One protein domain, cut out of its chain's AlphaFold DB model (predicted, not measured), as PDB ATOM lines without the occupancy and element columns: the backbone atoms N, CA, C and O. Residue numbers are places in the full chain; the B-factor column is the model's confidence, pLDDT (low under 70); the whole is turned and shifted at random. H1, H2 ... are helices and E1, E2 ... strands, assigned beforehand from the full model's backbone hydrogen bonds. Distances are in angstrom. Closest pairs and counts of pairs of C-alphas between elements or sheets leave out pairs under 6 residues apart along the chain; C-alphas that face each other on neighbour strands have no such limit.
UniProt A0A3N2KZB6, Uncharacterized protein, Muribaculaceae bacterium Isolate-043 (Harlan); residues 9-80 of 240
ATOM      1  N   THR A   9     -70.125  41.210  46.335       70.19
ATOM      2  CA  THR A   9     -70.523  40.460  45.142       70.19
ATOM      3  C   THR A   9     -72.049  40.322  45.099       70.19
ATOM      4  O   THR A   9     -72.731  40.444  46.123       70.19
ATOM      5  N   ALA A  10     -72.614  40.083  43.911       68.12
ATOM      6  CA  ALA A  10     -74.056  39.871  43.770       68.12
ATOM      7  C   ALA A  10     -74.554  38.750  44.707       68.12
ATOM      8  O   ALA A  10     -75.595  38.892  45.345       68.12
ATOM      9  N   GLU A  11     -73.756  37.693  44.884       71.81
ATOM     10  CA  GLU A  11     -74.047  36.574  45.786       71.81
ATOM     11  C   GLU A  11     -74.065  36.990  47.264       71.81
ATOM     12  O   GLU A  11     -75.051  36.739  47.954       71.81
ATOM     13  N   GLU A  12     -73.052  37.721  47.741       77.12
ATOM     14  CA  GLU A  12     -72.991  38.183  49.137       77.12
ATOM     15  C   GLU A  12     -74.141  39.132  49.495       77.12
ATOM     16  O   GLU A  12     -74.625  39.141  50.629       77.12
ATOM     17  N   ARG A  13     -74.604  39.948  48.539       74.44
ATOM     18  CA  ARG A  13     -75.780  40.810  48.738       74.44
ATOM     19  C   ARG A  13     -77.060  39.993  48.874       74.44
ATOM     20  O   ARG A  13     -77.901  40.334  49.701       74.44
ATOM     21  N   LEU A  14     -77.206  38.931  48.086       73.50
ATOM     22  CA  LEU A  14     -78.364  38.041  48.154       73.50
ATOM     23  C   LEU A  14     -78.380  37.262  49.471       73.50
ATOM     24  O   LEU A  14     -79.421  37.200  50.117       73.50
ATOM     25  N   ASP A  15     -77.227  36.784  49.934       80.19
ATOM     26  CA  ASP A  15     -77.127  36.077  51.215       80.19
ATOM     27  C   ASP A  15     -77.434  37.006  52.407       80.19
ATOM     28  O   ASP A  15     -78.076  36.599  53.379       80.19
ATOM     29  N   ARG A  16     -77.072  38.298  52.320       82.06
ATOM     30  CA  ARG A  16     -77.519  39.317  53.290       82.06
ATOM     31  C   ARG A  16     -79.036  39.510  53.264       82.06
ATOM     32  O   ARG A  16     -79.623  39.743  54.319       82.06
ATOM     33  N   ILE A  17     -79.667  39.451  52.088       78.31
ATOM     34  CA  ILE A  17     -81.126  39.567  51.959       78.31
ATOM     35  C   ILE A  17     -81.816  38.338  52.559       78.31
ATOM     36  O   ILE A  17     -82.790  38.506  53.289       78.31
ATOM     37  N   ASP A  18     -81.298  37.131  52.335       80.12
ATOM     38  CA  ASP A  18     -81.833  35.911  52.950       80.12
ATOM     39  C   ASP A  18     -81.734  35.972  54.486       80.12
ATOM     40  O   ASP A  18     -82.740  35.810  55.178       80.12
ATOM     41  N   ALA A  19     -80.568  36.344  55.028       84.38
ATOM     42  CA  ALA A  19     -80.390  36.548  56.469       84.38
ATOM     43  C   ALA A  19     -81.295  37.665  57.028       84.38
ATOM     44  O   ALA A  19     -81.771  37.603  58.166       84.38
ATOM     45  N   PHE A  20     -81.562  38.700  56.227       84.56
ATOM     46  CA  PHE A  20     -82.503  39.752  56.590       84.56
ATOM     47  C   PHE A  20     -83.938  39.220  56.676       84.56
ATOM     48  O   PHE A  20     -84.626  39.508  57.657       84.56
ATOM     49  N   ILE A  21     -84.383  38.420  55.702       82.75
ATOM     50  CA  ILE A  21     -85.707  37.780  55.716       82.75
ATOM     51  C   ILE A  21     -85.858  36.905  56.963       82.75
ATOM     52  O   ILE A  21     -86.867  37.023  57.661       82.75
ATOM     53  N   ASP A  22     -84.837  36.114  57.300       85.12
ATOM     54  CA  ASP A  22     -84.809  35.315  58.529       85.12
ATOM     55  C   ASP A  22     -84.978  36.177  59.782       85.12
ATOM     56  O   ASP A  22     -85.798  35.870  60.647       85.12
ATOM     57  N   SER A  23     -84.264  37.303  59.869       86.44
ATOM     58  CA  SER A  23     -84.391  38.221  61.006       86.44
ATOM     59  C   SER A  23     -85.795  38.831  61.122       86.44
ATOM     60  O   SER A  23     -86.313  39.009  62.227       86.44
ATOM     61  N   VAL A  24     -86.445  39.119  59.987       86.19
ATOM     62  CA  VAL A  24     -87.807  39.664  59.950       86.19
ATOM     63  C   VAL A  24     -88.815  38.615  60.401       86.19
ATOM     64  O   VAL A  24     -89.691  38.941  61.202       86.19
ATOM     65  N   LEU A  25     -88.676  37.371  59.938       84.88
ATOM     66  CA  LEU A  25     -89.534  36.259  60.345       84.88
ATOM     67  C   LEU A  25     -89.308  35.863  61.811       84.88
ATOM     68  O   LEU A  25     -90.264  35.523  62.504       84.88
ATOM     69  N   ALA A  26     -88.078  35.967  62.319       85.56
ATOM     70  CA  ALA A  26     -87.774  35.748  63.731       85.56
ATOM     71  C   ALA A  26     -88.419  36.814  64.633       85.56
ATOM     72  O   ALA A  26     -88.915  36.494  65.712       85.56
ATOM     73  N   ALA A  27     -88.439  38.076  64.191       86.94
ATOM     74  CA  ALA A  27     -89.070  39.171  64.928       86.94
ATOM     75  C   ALA A  27     -90.604  39.154  64.828       86.94
ATOM     76  O   ALA A  27     -91.290  39.469  65.800       86.94
ATOM     77  N   ASN A  28     -91.151  38.801  63.662       83.88
ATOM     78  CA  ASN A  28     -92.583  38.644  63.446       83.88
ATOM     79  C   ASN A  28     -92.862  37.352  62.657       83.88
ATOM     80  O   ASN A  28     -92.785  37.357  61.423       83.88
ATOM     81  N   PRO A  29     -93.265  36.262  63.335       82.44
ATOM     82  CA  PRO A  29     -93.486  34.974  62.682       82.44
ATOM     83  C   PRO A  29     -94.668  34.978  61.703       82.44
ATOM     84  O   PRO A  29     -94.771  34.066  60.885       82.44
ATOM     85  N   LYS A  30     -95.549  35.989  61.759       83.12
ATOM     86  CA  LYS A  30     -96.679  36.185  60.838       83.12
ATOM     87  C   LYS A  30     -96.392  37.199  59.721       83.12
ATOM     88  O   LYS A  30     -97.316  37.551  58.996       83.12
ATOM     89  N   ALA A  31     -95.153  37.678  59.569       85.44
ATOM     90  CA  ALA A  31     -94.832  38.668  58.541       85.44
ATOM     91  C   ALA A  31     -95.213  38.166  57.139       85.44
ATOM     92  O   ALA A  31     -94.870  37.042  56.750       85.44
ATOM     93  N   THR A  32     -95.925  39.012  56.400       87.81
ATOM     94  CA  THR A  32     -96.387  38.741  55.036       87.81
ATOM     95  C   THR A  32     -95.358  39.196  54.003       87.81
ATOM     96  O   THR A  32     -94.435  39.961  54.299       87.81
ATOM     97  N   THR A  33     -95.538  38.788  52.745       88.19
ATOM     98  CA  THR A  33     -94.773  39.324  51.610       88.19
ATOM     99  C   THR A  33     -94.855  40.851  51.559       88.19
ATOM    100  O   THR A  33     -93.881  41.497  51.178       88.19
ATOM    101  N   PHE A  34     -95.994  41.444  51.938       87.75
ATOM    102  CA  PHE A  34     -96.157  42.897  51.952       87.75
ATOM    103  C   PHE A  34     -95.227  43.559  52.975       87.75
ATOM    104  O   PHE A  34     -94.457  44.442  52.598       87.75
ATOM    105  N   ASP A  35     -95.222  43.075  54.220       87.81
ATOM    106  CA  ASP A  35     -94.380  43.614  55.300       87.81
ATOM    107  C   ASP A  35     -92.886  43.479  54.981       87.81
ATOM    108  O   ASP A  35     -92.076  44.372  55.250       87.81
ATOM    109  N   ILE A  36     -92.505  42.343  54.390       87.12
ATOM    110  CA  ILE A  36     -91.123  42.085  53.984       87.12
ATOM    111  C   ILE A  36     -90.742  43.014  52.824       87.12
ATOM    112  O   ILE A  36     -89.686  43.650  52.866       87.12
ATOM    113  N   ASN A  37     -91.612  43.165  51.822       89.62
ATOM    114  CA  ASN A  37     -91.370  44.048  50.680       89.62
ATOM    115  C   ASN A  37     -91.312  45.522  51.071       89.62
ATOM    116  O   ASN A  37     -90.531  46.267  50.485       89.62
ATOM    117  N   GLU A  38     -92.089  45.958  52.063       87.88
ATOM    118  CA  GLU A  38     -92.014  47.325  52.577       87.88
ATOM    119  C   GLU A  38     -90.602  47.641  53.089       87.88
ATOM    120  O   GLU A  38     -90.044  48.705  52.801       87.88
ATOM    121  N   LYS A  39     -89.977  46.678  53.776       86.75
ATOM    122  CA  LYS A  39     -88.606  46.812  54.277       86.75
ATOM    123  C   LYS A  39     -87.556  46.670  53.171       86.75
ATOM    124  O   LYS A  39     -86.609  47.458  53.139       86.75
ATOM    125  N   LEU A  40     -87.746  45.735  52.236       85.62
ATOM    126  CA  LEU A  40     -86.853  45.516  51.086       85.62
ATOM    127  C   LEU A  40     -86.924  46.631  50.031       85.62
ATOM    128  O   LEU A  40     -86.001  46.799  49.232       85.62
ATOM    129  N   ARG A  41     -87.970  47.464  50.060       83.31
ATOM    130  CA  ARG A  41     -88.104  48.612  49.156       83.31
ATOM    131  C   ARG A  41     -86.916  49.572  49.254       83.31
ATOM    132  O   ARG A  41     -86.540  50.168  48.248       83.31
ATOM    133  N   ARG A  42     -86.305  49.705  50.440       81.69
ATOM    134  CA  ARG A  42     -85.106  50.541  50.658       81.69
ATOM    135  C   ARG A  42     -83.869  50.001  49.947       81.69
ATOM    136  O   ARG A  42     -83.010  50.782  49.561       81.69
ATOM    137  N   SER A  43     -83.791  48.687  49.762       76.06
ATOM    138  CA  SER A  43     -82.705  48.012  49.055       76.06
ATOM    139  C   SER A  43     -83.035  47.747  47.585       76.06
ATOM    140  O   SER A  43     -82.348  46.949  46.966       76.06
ATOM    141  N   HIS A  44     -84.079  48.370  47.017       81.25
ATOM    142  CA  HIS A  44     -84.526  48.135  45.633       81.25
ATOM    143  C   HIS A  44     -84.765  46.650  45.296       81.25
ATOM    144  O   HIS A  44     -84.651  46.241  44.141       81.25
ATOM    145  N   ALA A  45     -85.115  45.854  46.308       85.44
ATOM    146  CA  ALA A  45     -85.431  44.444  46.164       85.44
ATOM    147  C   ALA A  45     -86.916  44.210  46.454       85.44
ATOM    148  O   ALA A  45     -87.533  44.944  47.231       85.44
ATOM    149  N   TYR A  46     -87.496  43.177  45.855       87.81
ATOM    150  CA  TYR A  46     -88.836  42.726  46.213       87.81
ATOM    151  C   TYR A  46     -88.980  41.221  46.031       87.81
ATOM    152  O   TYR A  46     -88.367  40.610  45.161       87.81
ATOM    153  N   ILE A  47     -89.837  40.623  46.843       87.62
ATOM    154  CA  ILE A  47     -90.194  39.216  46.775       87.62
ATOM    155  C   ILE A  47     -91.556  39.096  46.110       87.62
ATOM    156  O   ILE A  47     -92.511  39.809  46.434       87.62
ATOM    157  N   LYS A  48     -91.671  38.154  45.179       86.62
ATOM    158  CA  LYS A  48     -92.941  37.787  44.567       86.62
ATOM    159  C   LYS A  48     -92.993  36.279  44.380       86.62
ATOM    160  O   LYS A  48     -92.199  35.712  43.641       86.62
ATOM    161  N   ARG A  49     -93.973  35.638  45.027       84.50
ATOM    162  CA  ARG A  49     -94.228  34.187  44.932       84.50
ATOM    163  C   ARG A  49     -92.993  33.316  45.237       84.50
ATOM    164  O   ARG A  49     -92.777  32.317  44.563       84.50
ATOM    165  N   GLY A  50     -92.191  33.696  46.234       83.06
ATOM    166  CA  GLY A  50     -90.976  32.958  46.610       83.06
ATOM    167  C   GLY A  50     -89.743  33.250  45.745       83.06
ATOM    168  O   GLY A  50     -88.704  32.626  45.940       83.06
ATOM    169  N   VAL A  51     -89.836  34.198  44.809       86.81
ATOM    170  CA  VAL A  51     -88.707  34.672  44.000       86.81
ATOM    171  C   VAL A  51     -88.318  36.065  44.472       86.81
ATOM    172  O   VAL A  51     -89.178  36.942  44.580       86.81
ATOM    173  N   LEU A  52     -87.034  36.259  44.752       87.25
ATOM    174  CA  LEU A  52     -86.433  37.546  45.056       87.25
ATOM    175  C   LEU A  52     -85.981  38.209  43.755       87.25
ATOM    176  O   LEU A  52     -85.293  37.596  42.944       87.25
ATOM    177  N   TYR A  53     -86.363  39.464  43.581       86.62
ATOM    178  CA  TYR A  53     -85.982  40.309  42.461       86.62
ATOM    179  C   TYR A  53     -85.141  41.466  42.975       86.62
ATOM    180  O   TYR A  53     -85.516  42.116  43.956       86.62
ATOM    181  N   TYR A  54     -84.029  41.731  42.301       82.88
ATOM    182  CA  TYR A  54     -83.125  42.827  42.608       82.88
ATOM    183  C   TYR A  54     -82.566  43.397  41.305       82.88
ATOM    184  O   TYR A  54     -81.805  42.732  40.607       82.88
ATOM    185  N   GLY A  55     -82.957  44.626  40.960       81.06
ATOM    186  CA  GLY A  55     -82.636  45.190  39.645       81.06
ATOM    187  C   GLY A  55     -83.139  44.286  38.513       81.06
ATOM    188  O   GLY A  55     -84.325  43.957  38.478       81.06
ATOM    189  N   ASP A  56     -82.228  43.867  37.632       79.12
ATOM    190  CA  ASP A  56     -82.503  42.950  36.515       79.12
ATOM    191  C   ASP A  56     -82.249  41.469  36.861       79.12
ATOM    192  O   ASP A  56     -82.492  40.578  36.044       79.12
ATOM    193  N   GLU A  57     -81.773  41.184  38.074       81.12
ATOM    194  CA  GLU A  57     -81.488  39.831  38.541       81.12
ATOM    195  C   GLU A  57     -82.665  39.259  39.340       81.12
ATOM    196  O   GLU A  57     -83.415  39.963  40.026       81.12
ATOM    197  N   SER A  58     -82.829  37.939  39.261       84.75
ATOM    198  CA  SER A  58     -83.816  37.221  40.062       84.75
ATOM    199  C   SER A  58     -83.251  35.901  40.562       84.75
ATOM    200  O   SER A  58     -82.537  35.204  39.840       84.75
ATOM    201  N   ARG A  59     -83.577  35.558  41.807       83.69
ATOM    202  CA  ARG A  59     -83.143  34.323  42.460       83.69
ATOM    203  C   ARG A  59     -84.306  33.709  43.226       83.69
ATOM    204  O   ARG A  59     -85.103  34.407  43.850       83.69
ATOM    205  N   ASN A  60     -84.399  32.385  43.188       85.75
ATOM    206  CA  ASN A  60     -85.337  31.659  44.036       85.75
ATOM    207  C   ASN A  60     -84.858  31.730  45.486       85.75
ATOM    208  O   ASN A  60     -83.697  31.428  45.760       85.75
ATOM    209  N   LEU A  61     -85.755  32.106  46.395       82.44
ATOM    210  CA  LEU A  61     -85.471  32.057  47.824       82.44
ATOM    211  C   LEU A  61     -85.279  30.610  48.277       82.44
ATOM    212  O   LEU A  61     -85.724  29.663  47.618       82.44
ATOM    213  N   ASN A  62     -84.677  30.448  49.454       85.50
ATOM    214  CA  ASN A  62     -84.681  29.172  50.152       85.50
ATOM    215  C   ASN A  62     -86.124  28.618  50.214       85.50
ATOM    216  O   ASN A  62     -87.021  29.334  50.679       85.50
ATOM    217  N   PRO A  63     -86.368  27.366  49.774       86.31
ATOM    218  CA  PRO A  63     -87.701  26.772  49.757       86.31
ATOM    219  C   PRO A  63     -88.457  26.892  51.082       86.31
ATOM    220  O   PRO A  63     -89.651  27.180  51.073       86.31
ATOM    221  N   LEU A  64     -87.763  26.753  52.218       84.31
ATOM    222  CA  LEU A  64     -88.381  26.846  53.544       84.31
ATOM    223  C   LEU A  64     -88.894  28.260  53.853       84.31
ATOM    224  O   LEU A  64     -89.981  28.425  54.413       84.31
ATOM    225  N   LEU A  65     -88.145  29.289  53.451       83.94
ATOM    226  CA  LEU A  65     -88.549  30.687  53.625       83.94
ATOM    227  C   LEU A  65     -89.675  31.048  52.674       83.94
ATOM    228  O   LEU A  65     -90.674  31.628  53.094       83.94
ATOM    229  N   ALA A  66     -89.553  30.643  51.411       87.56
ATOM    230  CA  ALA A  66     -90.598  30.839  50.421       87.56
ATOM    231  C   ALA A  66     -91.923  30.209  50.874       87.56
ATOM    232  O   ALA A  66     -92.965  30.857  50.809       87.56
ATOM    233  N   GLU A  67     -91.894  28.972  51.374       87.81
ATOM    234  CA  GLU A  67     -93.082  28.287  51.879       87.81
ATOM    235  C   GLU A  67     -93.666  28.981  53.116       87.81
ATOM    236  O   GLU A  67     -94.881  29.175  53.192       87.81
ATOM    237  N   THR A  68     -92.814  29.420  54.046       87.81
ATOM    238  CA  THR A  68     -93.241  30.150  55.250       87.81
ATOM    239  C   THR A  68     -93.938  31.460  54.887       87.81
ATOM    240  O   THR A  68     -95.046  31.718  55.356       87.81
ATOM    241  N   ILE A  69     -93.350  32.250  53.987       87.00
ATOM    242  CA  ILE A  69     -93.927  33.513  53.514       87.00
ATOM    243  C   ILE A  69     -95.250  33.259  52.783       87.00
ATOM    244  O   ILE A  69     -96.259  33.896  53.077       87.00
ATOM    245  N   LEU A  70     -95.289  32.282  51.870       88.31
ATOM    246  CA  LEU A  70     -96.512  31.927  51.142       88.31
ATOM    247  C   LEU A  70     -97.623  31.445  52.078       88.31
ATOM    248  O   LEU A  70     -98.803  31.685  51.812       88.31
ATOM    249  N   ARG A  71     -97.270  30.746  53.157       88.69
ATOM    250  CA  ARG A  71     -98.214  30.340  54.192       88.69
ATOM    251  C   ARG A  71     -98.733  31.544  54.971       88.69
ATOM    252  O   ARG A  71     -99.941  31.618  55.181       88.69
ATOM    253  N   ASN A  72     -97.866  32.477  55.350       89.00
ATOM    254  CA  ASN A  72     -98.263  33.703  56.040       89.00
ATOM    255  C   ASN A  72     -99.193  34.558  55.171       89.00
ATOM    256  O   ASN A  72    -100.243  34.971  55.647       89.00
ATOM    257  N   ASP A  73     -98.905  34.702  53.876       89.00
ATOM    258  CA  ASP A  73     -99.789  35.396  52.928       89.00
ATOM    259  C   ASP A  73    -101.174  34.743  52.824       89.00
ATOM    260  O   ASP A  73    -102.189  35.415  52.648       89.00
ATOM    261  N   ARG A  74    -101.243  33.407  52.896       89.38
ATOM    262  CA  ARG A  74    -102.530  32.696  52.920       89.38
ATOM    263  C   ARG A  74    -103.271  32.947  54.228       89.38
ATOM    264  O   ARG A  74    -104.482  33.126  54.182       89.38
ATOM    265  N   ILE A  75    -102.568  32.954  55.360       88.19
ATOM    266  CA  ILE A  75    -103.149  33.247  56.677       88.19
ATOM    267  C   ILE A  75    -103.717  34.666  56.696       88.19
ATOM    268  O   ILE A  75    -104.888  34.822  57.015       88.19
ATOM    269  N   ASP A  76    -102.944  35.660  56.262       88.44
ATOM    270  CA  ASP A  76    -103.375  37.059  56.172       88.44
ATOM    271  C   ASP A  76    -104.617  37.225  55.282       88.44
ATOM    272  O   ASP A  76    -105.590  37.888  55.650       88.44
ATOM    273  N   ARG A  77    -104.659  36.521  54.143       88.50
ATOM    274  CA  ARG A  77    -105.862  36.476  53.302       88.50
ATOM    275  C   ARG A  77    -107.064  35.885  54.020       88.50
ATOM    276  O   ARG A  77    -108.156  36.400  53.823       88.50
ATOM    277  N   ILE A  78    -106.896  34.818  54.805       88.06
ATOM    278  CA  ILE A  78    -107.990  34.202  55.574       88.06
ATOM    279  C   ILE A  78    -108.459  35.145  56.687       88.06
ATOM    280  O   ILE A  78    -109.662  35.358  56.828       88.06
ATOM    281  N   GLU A  79    -107.532  35.740  57.441       87.56
ATOM    282  CA  GLU A  79    -107.833  36.721  58.494       87.56
ATOM    283  C   GLU A  79    -108.560  37.939  57.906       87.56
ATOM    284  O   GLU A  79    -109.527  38.436  58.485       87.56
ATOM    285  N   SER A  80    -108.209  38.329  56.679       87.31
ATOM    286  CA  SER A  80    -108.911  39.366  55.930       87.31
ATOM    287  C   SER A  80    -110.370  39.031  55.617       87.31
ATOM    288  O   SER A  80    -111.114  39.960  55.340       87.31
TER     289      SER A  80
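What this domain is: This is residues 9 to 80 of the 240 residues of an uncharacterized protein of Muribaculaceae bacterium Isolate-043 (Harlan) (UniProt A0A3N2KZB6). A small antiparallel sheet of three short strands has the long helix H1 slanting over one of its faces with residues 10 to 18, and the shorter helix H2 beside its edge strand E1. The last helix, H3, begins near the sheet, packs on H2 with residues 69 to 73 and runs on away from the strands, toward the end of the long axis opposite to Thr 9. The printed part has 72 residues with three named helices and three named strands, in the order H1, H2, E1, E2, E3, H3; the sheet's order is E1, E2, E3, and the class is mixed, helices and strands. The whole is compact, with a radius of gyration of the C-alphas of 11.7 A, yet elongated in outline, spanning 39 by 23 by 22 A.

How they stand to each other: H1, residues 10 to 27, is close to but not clearly touching H2, residues 33 to 43; their closest C-alphas, Ile 21 and Ile 36, are 7.1 A apart, and they run opposite ways at a steep tilt of 44 degrees. E1, residues 45 to 48, E2, residues 51 to 54, and E3, residues 57 to 60, form a meander, each strand the antiparallel neighbour of the one before. E1 and E2 are a hairpin, with N 48 and O 51 within hydrogen-bond range at 2.8 A. E2 and E3 are a second hairpin, with N 52 and O 59 within range at 2.8 A. H1 is on the sheet at a height of 9.1 A, over E2 and slantwise to the strands, only just short of across, at 58 degrees to E2 on the local plane. H2 is on the sheet but stands only just at the sheet's level, with a height of 3.7 A; the closest C-alphas of H2 and E1, Asn 37 and Tyr 46, are 5.3 A apart. H3, residues 63 to 79, is also on the sheet, and with H1 and the sheet makes two layers, helices on one face of a sheet. H3 touches H2 with residues 69 to 73 alone, opposite ways at a steep tilt of 57 degrees; the closest C-alphas, Ile 69 and Thr 33, are 6.2 A apart. In H1 and H3 every O i to N i+4 pair is within hydrogen-bond range; in H2 5 of 7 are.

Where its parts are: H1 begins at C-alpha 10, (-74.056, 39.871, 43.770), and is 26.0 A long. H2 measures 15.1 A, E1 10.2 A, E2 10.0 A and E3 10.6 A. H3, 24.1 A long, ends at C-alpha 79, (-107.833, 36.721, 58.494).

The domain as a whole: The C-alphas of Thr 9 and Ser 80, the two farthest apart, are 39.9 A apart. The printed part has no cut, and its links between elements are tight. Its mean pLDDT is 84.3, with residue 10 under 70.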